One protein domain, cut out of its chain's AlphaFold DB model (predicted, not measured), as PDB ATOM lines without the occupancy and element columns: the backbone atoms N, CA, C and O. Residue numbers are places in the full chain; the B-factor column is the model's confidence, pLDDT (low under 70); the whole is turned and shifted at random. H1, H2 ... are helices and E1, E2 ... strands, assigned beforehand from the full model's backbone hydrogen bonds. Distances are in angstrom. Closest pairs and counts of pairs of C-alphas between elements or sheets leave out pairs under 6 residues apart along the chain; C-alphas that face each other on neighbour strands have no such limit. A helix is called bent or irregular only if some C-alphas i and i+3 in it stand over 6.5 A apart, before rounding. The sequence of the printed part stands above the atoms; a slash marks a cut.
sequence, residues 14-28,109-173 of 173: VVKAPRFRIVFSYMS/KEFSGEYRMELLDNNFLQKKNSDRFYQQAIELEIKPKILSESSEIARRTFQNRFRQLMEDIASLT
ATOM      1  N   VAL A  14     -21.444  38.298   1.371       86.50
ATOM      2  CA  VAL A  14     -21.175  39.137   2.550       86.50
ATOM      3  C   VAL A  14     -20.511  38.309   3.636       86.50
ATOM      4  O   VAL A  14     -20.917  37.183   3.911       86.50
ATOM      5  N   VAL A  15     -19.517  38.895   4.296       87.00
ATOM      6  CA  VAL A  15     -18.851  38.312   5.466       87.00
ATOM      7  C   VAL A  15     -19.176  39.146   6.698       87.00
ATOM      8  O   VAL A  15     -19.170  40.378   6.631       87.00
ATOM      9  N   LYS A  16     -19.426  38.503   7.847       86.44
ATOM     10  CA  LYS A  16     -19.574  39.247   9.106       86.44
ATOM     11  C   LYS A  16     -18.230  39.813   9.524       86.44
ATOM     12  O   LYS A  16     -17.269  39.072   9.729       86.44
ATOM     13  N   ALA A  17     -18.213  41.122   9.726       89.69
ATOM     14  CA  ALA A  17     -17.061  41.833  10.247       89.69
ATOM     15  C   ALA A  17     -17.461  42.683  11.461       89.69
ATOM     16  O   ALA A  17     -17.823  43.854  11.295       89.69
ATOM     17  N   PRO A  18     -17.448  42.112  12.682       90.44
ATOM     18  CA  PRO A  18     -17.731  42.864  13.896       90.44
ATOM     19  C   PRO A  18     -16.766  44.037  14.084       90.44
ATOM     20  O   PRO A  18     -15.633  44.034  13.591       90.44
ATOM     21  N   ARG A  19     -17.234  45.050  14.816       91.94
ATOM     22  CA  ARG A  19     -16.439  46.219  15.200       91.94
ATOM     23  C   ARG A  19     -15.754  45.949  16.532       91.94
ATOM     24  O   ARG A  19     -16.403  45.549  17.494       91.94
ATOM     25  N   PHE A  20     -14.462  46.229  16.585       93.12
ATOM     26  CA  PHE A  20     -13.631  46.122  17.774       93.12
ATOM     27  C   PHE A  20     -13.011  47.480  18.061       93.12
ATOM     28  O   PHE A  20     -12.367  48.079  17.198       93.12
ATOM     29  N   ARG A  21     -13.172  47.958  19.293       93.38
ATOM     30  CA  ARG A  21     -12.387  49.085  19.790       93.38
ATOM     31  C   ARG A  21     -11.084  48.532  20.347       93.38
ATOM     32  O   ARG A  21     -11.098  47.865  21.377       93.38
ATOM     33  N   ILE A  22      -9.980  48.797  19.662       92.19
ATOM     34  CA  ILE A  22      -8.655  48.350  20.091       92.19
ATOM     35  C   ILE A  22      -7.946  49.542  20.725       92.19
ATOM     36  O   ILE A  22      -7.869  50.621  20.136       92.19
ATOM     37  N   VAL A  23      -7.465  49.333  21.949       90.69
ATOM     38  CA  VAL A  23      -6.650  50.281  22.710       90.69
ATOM     39  C   VAL A  23      -5.341  49.580  23.025       90.69
ATOM     40  O   VAL A  23      -5.356  48.474  23.567       90.69
ATOM     41  N   PHE A  24      -4.224  50.182  22.643       87.25
ATOM     42  CA  PHE A  24      -2.904  49.610  22.879       87.25
ATOM     43  C   PHE A  24      -1.861  50.712  23.005       87.25
ATOM     44  O   PHE A  24      -2.050  51.831  22.529       87.25
ATOM     45  N   SER A  25      -0.742  50.371  23.629       81.44
ATOM     46  CA  SER A  25       0.419  51.239  23.735       81.44
ATOM     47  C   SER A  25       1.671  50.481  23.316       81.44
ATOM     48  O   SER A  25       1.781  49.285  23.587       81.44
ATOM     49  N   TYR A  26       2.618  51.157  22.672       79.56
ATOM     50  CA  TYR A  26       3.912  50.563  22.334       79.56
ATOM     51  C   TYR A  26       5.052  51.562  22.511       79.56
ATOM     52  O   TYR A  26       4.843  52.773  22.437       79.56
ATOM     53  N   MET A  27       6.258  51.047  22.759       70.06
ATOM     54  CA  MET A  27       7.473  51.855  22.852       70.06
ATOM     55  C   MET A  27       8.016  52.102  21.444       70.06
ATOM     56  O   MET A  27       8.208  51.159  20.681       70.06
ATOM     57  N   SER A  28       8.220  53.367  21.077       63.81
ATOM     58  CA  SER A  28       8.830  53.747  19.801       63.81
ATOM     59  C   SER A  28      10.044  54.636  20.024       63.81
ATOM     60  O   SER A  28       9.971  55.546  20.847       63.81
ATOM     61  N   LYS A 109       3.822  55.346  23.080       75.44
ATOM     62  CA  LYS A 109       2.755  55.872  22.234       75.44
ATOM     63  C   LYS A 109       1.480  55.105  22.504       75.44
ATOM     64  O   LYS A 109       1.460  53.883  22.381       75.44
ATOM     65  N   GLU A 110       0.427  55.834  22.838       81.62
ATOM     66  CA  GLU A 110      -0.910  55.291  23.038       81.62
ATOM     67  C   GLU A 110      -1.744  55.449  21.769       81.62
ATOM     68  O   GLU A 110      -1.748  56.499  21.125       81.62
ATOM     69  N   PHE A 111      -2.471  54.395  21.418       84.56
ATOM     70  CA  PHE A 111      -3.343  54.357  20.259       84.56
ATOM     71  C   PHE A 111      -4.713  53.819  20.648       84.56
ATOM     72  O   PHE A 111      -4.850  52.838  21.381       84.56
ATOM     73  N   SER A 112      -5.748  54.447  20.095       88.81
ATOM     74  CA  SER A 112      -7.116  53.954  20.154       88.81
ATOM     75  C   SER A 112      -7.759  54.088  18.784       88.81
ATOM     76  O   SER A 112      -7.684  55.142  18.155       88.81
ATOM     77  N   GLY A 113      -8.400  53.019  18.326       89.56
ATOM     78  CA  GLY A 113      -9.101  53.011  17.050       89.56
ATOM     79  C   GLY A 113     -10.251  52.017  17.033       89.56
ATOM     80  O   GLY A 113     -10.270  51.039  17.784       89.56
ATOM     81  N   GLU A 114     -11.222  52.281  16.162       91.38
ATOM     82  CA  GLU A 114     -12.237  51.301  15.788       91.38
ATOM     83  C   GLU A 114     -11.757  50.539  14.551       91.38
ATOM     84  O   GLU A 114     -11.438  51.133  13.519       91.38
ATOM     85  N   TYR A 115     -11.738  49.216  14.659       90.69
ATOM     86  CA  TYR A 115     -11.323  48.306  13.605       90.69
ATOM     87  C   TYR A 115     -12.446  47.320  13.312       90.69
ATOM     88  O   TYR A 115     -13.193  46.923  14.203       90.69
ATOM     89  N   ARG A 116     -12.565  46.900  12.055       91.19
ATOM     90  CA  ARG A 116     -13.466  45.813  11.660       91.19
ATOM     91  C   ARG A 116     -12.630  44.621  11.251       91.19
ATOM     92  O   ARG A 116     -11.681  44.799  10.493       91.19
ATOM     93  N   MET A 117     -12.972  43.440  11.744       93.31
ATOM     94  CA  MET A 117     -12.273  42.205  11.395       93.31
ATOM     95  C   MET A 117     -13.276  41.194  10.869       93.31
ATOM     96  O   MET A 117     -14.255  40.912  11.554       93.31
ATOM     97  N   GLU A 118     -13.047  40.675   9.667       91.94
ATOM     98  CA  GLU A 118     -13.821  39.540   9.169       91.94
ATOM     99  C   GLU A 118     -13.395  38.261   9.902       91.94
ATOM    100  O   GLU A 118     -12.220  38.098  10.217       91.94
ATOM    101  N   LEU A 119     -14.354  37.401  10.253       90.25
ATOM    102  CA  LEU A 119     -14.112  36.249  11.134       90.25
ATOM    103  C   LEU A 119     -13.895  34.914  10.401       90.25
ATOM    104  O   LEU A 119     -13.794  33.885  11.067       90.25
ATOM    105  N   LEU A 120     -13.881  34.897   9.064       90.06
ATOM    106  CA  LEU A 120     -13.582  33.680   8.305       90.06
ATOM    107  C   LEU A 120     -12.074  33.422   8.315       90.06
ATOM    108  O   LEU A 120     -11.651  32.348   8.734       90.06
ATOM    109  N   ASP A 121     -11.291  34.444   7.962       89.44
ATOM    110  CA  ASP A 121      -9.827  34.385   7.882       89.44
ATOM    111  C   ASP A 121      -9.125  35.371   8.840       89.44
ATOM    112  O   ASP A 121      -7.896  35.486   8.851       89.44
ATOM    113  N   ASN A 122      -9.881  36.052   9.711       91.38
ATOM    114  CA  ASN A 122      -9.371  36.977  10.730       91.38
ATOM    115  C   ASN A 122      -8.614  38.187  10.152       91.38
ATOM    116  O   ASN A 122      -7.625  38.663  10.714       91.38
ATOM    117  N   ASN A 123      -9.062  38.716   9.018       90.81
ATOM    118  CA  ASN A 123      -8.473  39.891   8.388       90.81
ATOM    119  C   ASN A 123      -9.125  41.192   8.858       90.81
ATOM    120  O   ASN A 123     -10.346  41.351   8.854       90.81
ATOM    121  N   PHE A 124      -8.296  42.183   9.188       91.12
ATOM    122  CA  PHE A 124      -8.774  43.544   9.418       91.12
ATOM    123  C   PHE A 124      -9.129  44.229   8.093       91.12
ATOM    124  O   PHE A 124      -8.352  44.220   7.138       91.12
ATOM    125  N   LEU A 125     -10.306  44.848   8.048       89.19
ATOM    126  CA  LEU A 125     -10.855  45.499   6.863       89.19
ATOM    127  C   LEU A 125     -10.619  47.012   6.894       89.19
ATOM    128  O   LEU A 125     -10.737  47.668   7.929       89.19
ATOM    129  N   GLN A 126     -10.378  47.594   5.717       80.94
ATOM    130  CA  GLN A 126     -10.406  49.047   5.542       80.94
ATOM    131  C   GLN A 126     -11.852  49.557   5.561       80.94
ATOM    132  O   GLN A 126     -12.743  48.934   4.984       80.94
ATOM    133  N   LYS A 127     -12.075  50.745   6.137       71.38
ATOM    134  CA  LYS A 127     -13.407  51.362   6.286       71.38
ATOM    135  C   LYS A 127     -14.225  51.372   4.983       71.38
ATOM    136  O   LYS A 127     -15.404  51.024   4.993       71.38
ATOM    137  N   LYS A 128     -13.579  51.659   3.847       69.12
ATOM    138  CA  LYS A 128     -14.202  51.705   2.509       69.12
ATOM    139  C   LYS A 128     -14.849  50.385   2.049       69.12
ATOM    140  O   LYS A 128     -15.709  50.416   1.174       69.12
ATOM    141  N   ASN A 129     -14.460  49.252   2.636       65.25
ATOM    142  CA  ASN A 129     -14.929  47.919   2.246       65.25
ATOM    143  C   ASN A 129     -16.134  47.432   3.069       65.25
ATOM    144  O   ASN A 129     -16.571  46.305   2.877       65.25
ATOM    145  N   SER A 130     -16.643  48.234   4.012       62.47
ATOM    146  CA  SER A 130     -17.443  47.700   5.126       62.47
ATOM    147  C   SER A 130     -18.880  48.226   5.251       62.47
ATOM    148  O   SER A 130     -19.611  47.735   6.104       62.47
ATOM    149  N   ASP A 131     -19.305  49.174   4.407       61.94
ATOM    150  CA  ASP A 131     -20.609  49.859   4.533       61.94
ATOM    151  C   ASP A 131     -21.495  49.768   3.270       61.94
ATOM    152  O   ASP A 131     -22.442  50.537   3.108       61.94
ATOM    153  N   ARG A 132     -21.216  48.837   2.348       64.81
ATOM    154  CA  ARG A 132     -22.095  48.614   1.190       64.81
ATOM    155  C   ARG A 132     -23.164  47.585   1.547       64.81
ATOM    156  O   ARG A 132     -22.860  46.410   1.722       64.81
ATOM    157  N   PHE A 133     -24.408  48.041   1.655       58.31
ATOM    158  CA  PHE A 133     -25.563  47.164   1.815       58.31
ATOM    159  C   PHE A 133     -25.891  46.497   0.479       58.31
ATOM    160  O   PHE A 133     -26.449  47.130  -0.415       58.31
ATOM    161  N   TYR A 134     -25.565  45.213   0.358       67.94
ATOM    162  CA  TYR A 134     -26.002  44.387  -0.761       67.94
ATOM    163  C   TYR A 134     -27.233  43.590  -0.323       67.94
ATOM    164  O   TYR A 134     -27.120  42.555   0.323       67.94
ATOM    165  N   GLN A 135     -28.425  44.095  -0.654       66.06
ATOM    166  CA  GLN A 135     -29.713  43.488  -0.273       66.06
ATOM    167  C   GLN A 135     -29.920  42.066  -0.831       66.06
ATOM    168  O   GLN A 135     -30.788  41.347  -0.351       66.06
ATOM    169  N   GLN A 136     -29.144  41.672  -1.845       75.25
ATOM    170  CA  GLN A 136     -29.263  40.398  -2.569       75.25
ATOM    171  C   GLN A 136     -28.038  39.489  -2.385       75.25
ATOM    172  O   GLN A 136     -27.896  38.496  -3.093       75.25
ATOM    173  N   ALA A 137     -27.131  39.837  -1.473       82.81
ATOM    174  CA  ALA A 137     -25.906  39.079  -1.284       82.81
ATOM    175  C   ALA A 137     -26.104  37.877  -0.353       82.81
ATOM    176  O   ALA A 137     -26.897  37.911   0.589       82.81
ATOM    177  N   ILE A 138     -25.344  36.817  -0.610       86.31
ATOM    178  CA  ILE A 138     -25.339  35.592   0.187       86.31
ATOM    179  C   ILE A 138     -24.412  35.799   1.386       86.31
ATOM    180  O   ILE A 138     -23.213  36.034   1.228       86.31
ATOM    181  N   GLU A 139     -24.960  35.712   2.596       87.06
ATOM    182  CA  GLU A 139     -24.169  35.767   3.825       87.06
ATOM    183  C   GLU A 139     -23.387  34.462   4.013       87.06
ATOM    184  O   GLU A 139     -23.961  33.372   4.013       87.06
ATOM    185  N   LEU A 140     -22.071  34.573   4.195       89.50
ATOM    186  CA  LEU A 140     -21.228  33.430   4.521       89.50
ATOM    187  C   LEU A 140     -21.391  33.053   5.997       89.50
ATOM    188  O   LEU A 140     -21.243  33.885   6.899       89.50
ATOM    189  N   GLU A 141     -21.681  31.776   6.238       89.62
ATOM    190  CA  GLU A 141     -21.901  31.246   7.578       89.62
ATOM    191  C   GLU A 141     -20.597  31.212   8.388       89.62
ATOM    192  O   GLU A 141     -19.553  30.751   7.924       89.62
ATOM    193  N   ILE A 142     -20.671  31.668   9.639       88.31
ATOM    194  CA  ILE A 142     -19.573  31.591  10.604       88.31
ATOM    195  C   ILE A 142     -20.015  30.709  11.762       88.31
ATOM    196  O   ILE A 142     -21.092  30.902  12.333       88.31
ATOM    197  N   LYS A 143     -19.150  29.768  12.147       92.44
ATOM    198  CA  LYS A 143     -19.410  28.850  13.261       92.44
ATOM    199  C   LYS A 143     -19.719  29.642  14.545       92.44
ATOM    200  O   LYS A 143     -18.926  30.518  14.904       92.44
ATOM    201  N   PRO A 144     -20.775  29.298  15.310       90.44
ATOM    202  CA  PRO A 144     -21.153  30.026  16.528       90.44
ATOM    203  C   PRO A 144     -20.020  30.177  17.551       90.44
ATOM    204  O   PRO A 144     -19.889  31.218  18.191       90.44
ATOM    205  N   LYS A 145     -19.145  29.169  17.653       92.94
ATOM    206  CA  LYS A 145     -17.952  29.210  18.510       92.94
ATOM    207  C   LYS A 145     -17.015  30.374  18.162       92.94
ATOM    208  O   LYS A 145     -16.563  31.076  19.057       92.94
ATOM    209  N   ILE A 146     -16.776  30.617  16.871       90.88
ATOM    210  CA  ILE A 146     -15.901  31.701  16.390       90.88
ATOM    211  C   ILE A 146     -16.509  33.065  16.731       90.88
ATOM    212  O   ILE A 146     -15.798  33.969  17.158       90.88
ATOM    213  N   LEU A 147     -17.832  33.207  16.602       89.38
ATOM    214  CA  LEU A 147     -18.535  34.429  17.002       89.38
ATOM    215  C   LEU A 147     -18.406  34.685  18.509       89.38
ATOM    216  O   LEU A 147     -18.090  35.806  18.911       89.38
ATOM    217  N   SER A 148     -18.587  33.647  19.331       92.12
ATOM    218  CA  SER A 148     -18.446  33.739  20.790       92.12
ATOM    219  C   SER A 148     -17.020  34.087  21.230       92.12
ATOM    220  O   SER A 148     -16.840  34.787  22.221       92.12
ATOM    221  N   GLU A 149     -16.007  33.612  20.504       94.88
ATOM    222  CA  GLU A 149     -14.585  33.830  20.810       94.88
ATOM    223  C   GLU A 149     -13.987  35.030  20.046       94.88
ATOM    224  O   GLU A 149     -12.791  35.305  20.138       94.88
ATOM    225  N   SER A 150     -14.809  35.777  19.305       93.25
ATOM    226  CA  SER A 150     -14.367  36.799  18.347       93.25
ATOM    227  C   SER A 150     -13.466  37.884  18.946       93.25
ATOM    228  O   SER A 150     -12.507  38.303  18.301       93.25
ATOM    229  N   SER A 151     -13.708  38.299  20.195       93.62
ATOM    230  CA  SER A 151     -12.852  39.263  20.908       93.62
ATOM    231  C   SER A 151     -11.442  38.719  21.154       93.62
ATOM    232  O   SER A 151     -10.450  39.419  20.949       93.62
ATOM    233  N   GLU A 152     -11.336  37.456  21.567       95.19
ATOM    234  CA  GLU A 152     -10.050  36.800  21.814       95.19
ATOM    235  C   GLU A 152      -9.276  36.577  20.516       95.19
ATOM    236  O   GLU A 152      -8.064  36.803  20.458       95.19
ATOM    237  N   ILE A 153      -9.988  36.203  19.454       94.81
ATOM    238  CA  ILE A 153      -9.423  36.054  18.115       94.81
ATOM    239  C   ILE A 153      -8.903  37.404  17.607       94.81
ATOM    240  O   ILE A 153      -7.760  37.483  17.157       94.81
ATOM    241  N   ALA A 154      -9.682  38.481  17.741       94.56
ATOM    242  CA  ALA A 154      -9.270  39.818  17.322       94.56
ATOM    243  C   ALA A 154      -8.027  40.293  18.081       94.56
ATOM    244  O   ALA A 154      -7.084  40.796  17.468       94.56
ATOM    245  N   ARG A 155      -7.984  40.065  19.400       94.38
ATOM    246  CA  ARG A 155      -6.828  40.391  20.245       94.38
ATOM    247  C   ARG A 155      -5.564  39.669  19.785       94.38
ATOM    248  O   ARG A 155      -4.542  40.316  19.564       94.38
ATOM    249  N   ARG A 156      -5.626  38.343  19.621       95.19
ATOM    250  CA  ARG A 156      -4.471  37.529  19.201       95.19
ATOM    251  C   ARG A 156      -3.994  37.911  17.806       95.19
ATOM    252  O   ARG A 156      -2.799  38.114  17.602       95.19
ATOM    253  N   THR A 157      -4.920  38.061  16.863       95.19
ATOM    254  CA  THR A 157      -4.589  38.420  15.482       95.19
ATOM    255  C   THR A 157      -3.959  39.805  15.395       95.19
ATOM    256  O   THR A 157      -2.943  39.968  14.719       95.19
ATOM    257  N   PHE A 158      -4.498  40.785  16.126       94.31
ATOM    258  CA  PHE A 158      -3.906  42.118  16.214       94.31
ATOM    259  C   PHE A 158      -2.477  42.069  16.770       94.31
ATOM    260  O   PHE A 158      -1.560  42.584  16.139       94.31
ATOM    261  N   GLN A 159      -2.266  41.399  17.908       91.50
ATOM    262  CA  GLN A 159      -0.945  41.296  18.539       91.50
ATOM    263  C   GLN A 159       0.097  40.612  17.649       91.50
ATOM    264  O   GLN A 159       1.262  41.008  17.662       91.50
ATOM    265  N   ASN A 160      -0.295  39.575  16.907       93.12
ATOM    266  CA  ASN A 160       0.616  38.855  16.021       93.12
ATOM    267  C   ASN A 160       1.010  39.713  14.816       93.12
ATOM    268  O   ASN A 160       2.198  39.865  14.548       93.12
ATOM    269  N   ARG A 161       0.035  40.340  14.144       90.88
ATOM    270  CA  ARG A 161       0.312  41.232  13.005       90.88
ATOM    271  C   ARG A 161       1.108  42.462  13.417       90.88
ATOM    272  O   ARG A 161       1.981  42.894  12.676       90.88
ATOM    273  N   PHE A 162       0.820  43.022  14.592       89.31
ATOM    274  CA  PHE A 162       1.568  44.158  15.116       89.31
ATOM    275  C   PHE A 162       3.035  43.790  15.365       89.31
ATOM    276  O   PHE A 162       3.917  44.524  14.937       89.31
ATOM    277  N   ARG A 163       3.308  42.635  15.989       86.19
ATOM    278  CA  ARG A 163       4.683  42.147  16.196       86.19
ATOM    279  C   ARG A 163       5.423  41.915  14.883       86.19
ATOM    280  O   ARG A 163       6.518  42.438  14.737       86.19
ATOM    281  N   GLN A 164       4.792  41.235  13.924       88.31
ATOM    282  CA  GLN A 164       5.358  41.032  12.584       88.31
ATOM    283  C   GLN A 164       5.709  42.361  11.912       88.31
ATOM    284  O   GLN A 164       6.817  42.531  11.429       88.31
ATOM    285  N   LEU A 165       4.804  43.345  11.962       87.06
ATOM    286  CA  LEU A 165       5.062  44.668  11.398       87.06
ATOM    287  C   LEU A 165       6.265  45.356  12.063       87.06
ATOM    288  O   LEU A 165       7.053  46.004  11.381       87.06
ATOM    289  N   MET A 166       6.403  45.239  13.386       80.62
ATOM    290  CA  MET A 166       7.537  45.819  14.108       80.62
ATOM    291  C   MET A 166       8.860  45.122  13.759       80.62
ATOM    292  O   MET A 166       9.868  45.806  13.598       80.62
ATOM    293  N   GLU A 167       8.856  43.795  13.606       80.38
ATOM    294  CA  GLU A 167      10.017  43.008  13.162       80.38
ATOM    295  C   GLU A 167      10.416  43.358  11.718       80.38
ATOM    296  O   GLU A 167      11.587  43.631  11.451       80.38
ATOM    297  N   ASP A 168       9.445  43.444  10.805       78.75
ATOM    298  CA  ASP A 168       9.669  43.798   9.401       78.75
ATOM    299  C   ASP A 168      10.260  45.209   9.269       78.75
ATOM    300  O   ASP A 168      11.232  45.414   8.542       78.75
ATOM    301  N   ILE A 169       9.717  46.186  10.007       70.81
ATOM    302  CA  ILE A 169      10.239  47.560  10.023       70.81
ATOM    303  C   ILE A 169      11.676  47.593  10.552       70.81
ATOM    304  O   ILE A 169      12.498  48.303   9.979       70.81
ATOM    305  N   ALA A 170      11.985  46.830  11.605       59.84
ATOM    306  CA  ALA A 170      13.335  46.760  12.161       59.84
ATOM    307  C   ALA A 170      14.340  46.101  11.200       59.84
ATOM    308  O   ALA A 170      15.507  46.468  11.199       59.84
ATOM    309  N   SER A 171      13.897  45.156  10.362       58.31
ATOM    310  CA  SER A 171      14.752  44.484   9.369       58.31
ATOM    311  C   SER A 171      15.102  45.344   8.144       58.31
ATOM    312  O   SER A 171      16.022  45.012   7.397       58.31
ATOM    313  N   LEU A 172      14.362  46.437   7.925       53.88
ATOM    314  CA  LEU A 172      14.540  47.371   6.808       53.88
ATOM    315  C   LEU A 172      15.409  48.592   7.161       53.88
ATOM    316  O   LEU A 172      15.676  49.415   6.283       53.88
ATOM    317  N   THR A 173      15.817  48.728   8.425       44.69
ATOM    318  CA  THR A 173      16.682  49.799   8.956       44.69
ATOM    319  C   THR A 173      18.040  49.266   9.357       44.69
ATOM    320  O   THR A 173      19.036  49.959   9.061       44.69
TER     321      THR A 173
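This is residues 14 to 28 and 109 to 173 of the 173 residues of an uncharacterized protein of Suttonella ornithocola (UniProt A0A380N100). Look first for a long, bent ribbon of two antiparallel strands, E1 and E2, with one long helix, H2, running along it, loosely packed, and the last residues, 167 to 173, sticking out beyond. At the other end of the ribbon a wide loop, residues 118 to 143, swings out and comes back through the short helix H1, which stands at the start of H2. The printed part has 80 residues, with two named strands and two named helices in the order E1, E2, H1, H2 along the chain; the sheet has the order E1 - E2, and the class is mixed, helices and strands. The whole is loose, with a radius of gyration of the C-alphas of 14.9 A, and elongated, with spans of 48 by 27 by 22 A.

Start at Val 14, whose C-alpha stands at (-21.175, 39.137, 2.550), and read on to Arg 19. Here E1 begins, with C-alpha 19 at (-16.439, 46.219, 15.200); it holds residues 19 to 28 and measures 26.8 A from first to last C-alpha. After Ser 28 the numbering jumps to Lys 109, where E2 begins; it holds residues 109 to 117 and measures 23.0 A, and it bends by 62 degrees at residue 114. Then comes the stretch of residues 118 to 143, 26 residues with no named element. Find H1 at residues 144 to 148, five residues from Pro 144 to Ser 148. H2 holds residues 150 to 171 and measures 31.4 A, from C-alpha 150 at (-14.367, 36.799, 18.347) to C-alpha 171 at (14.752, 44.484, 9.369). Neither helix is bent or irregular.

Begin with the sheet. E1 and E2 are antiparallel neighbours, with 149 degrees between their N-to-C directions. Among the C-alphas that face each other are 19 and 116, 4.6 A apart, and 25 and 110, 4.3 A apart. Look at the backbone across this pair: N 20 and O 115 are 2.8 A apart, and N 111 and O 24 are also 2.8 A apart, both within hydrogen-bond range. Past the bend, residues 116 to 117 of E2 make a short antiparallel pairing with residues 124 to 125 in the long stretch that follows. Now turn to H2. Its closest C-alphas to E1 are those of Ser 151 and Phe 20, 7.6 A apart, and its closest to E2 are those of Ala 154 and Met 117, 7.1 A apart. Within 10 A, H2 makes 13 pairs of C-alphas with E1 and 8 with E2, from its residues 150 to 166. H1 and H2 are close but not clearly touching; their closest C-alphas, those of Ile 146 and Ile 153, are 8.0 A apart. H1 and E1 are apart. In H1 and H2 every O i to N i+4 pair is within hydrogen-bond range.

The two C-alphas farthest apart are those of Gln 136, in the long stretch, and Thr 173, the chain's last residue, 48.3 A apart. Residues 29 to 108 are cut out and not printed, and C-alphas 28 and 109 stand 6.9 A apart across the cut. The link from E1 to E2 is the link across this cut. The link from E2 to H1 is long, with 26 residues, and the link from H1 to H2 is tight, with 1 residue. Residues 167 to 173 stand free; of these, 167 to 171 belong to H2. The mean pLDDT of the printed part is 83.9, and the model's confidence is under 70 at residue 28, residues 128 to 135 and residues 170 to 173.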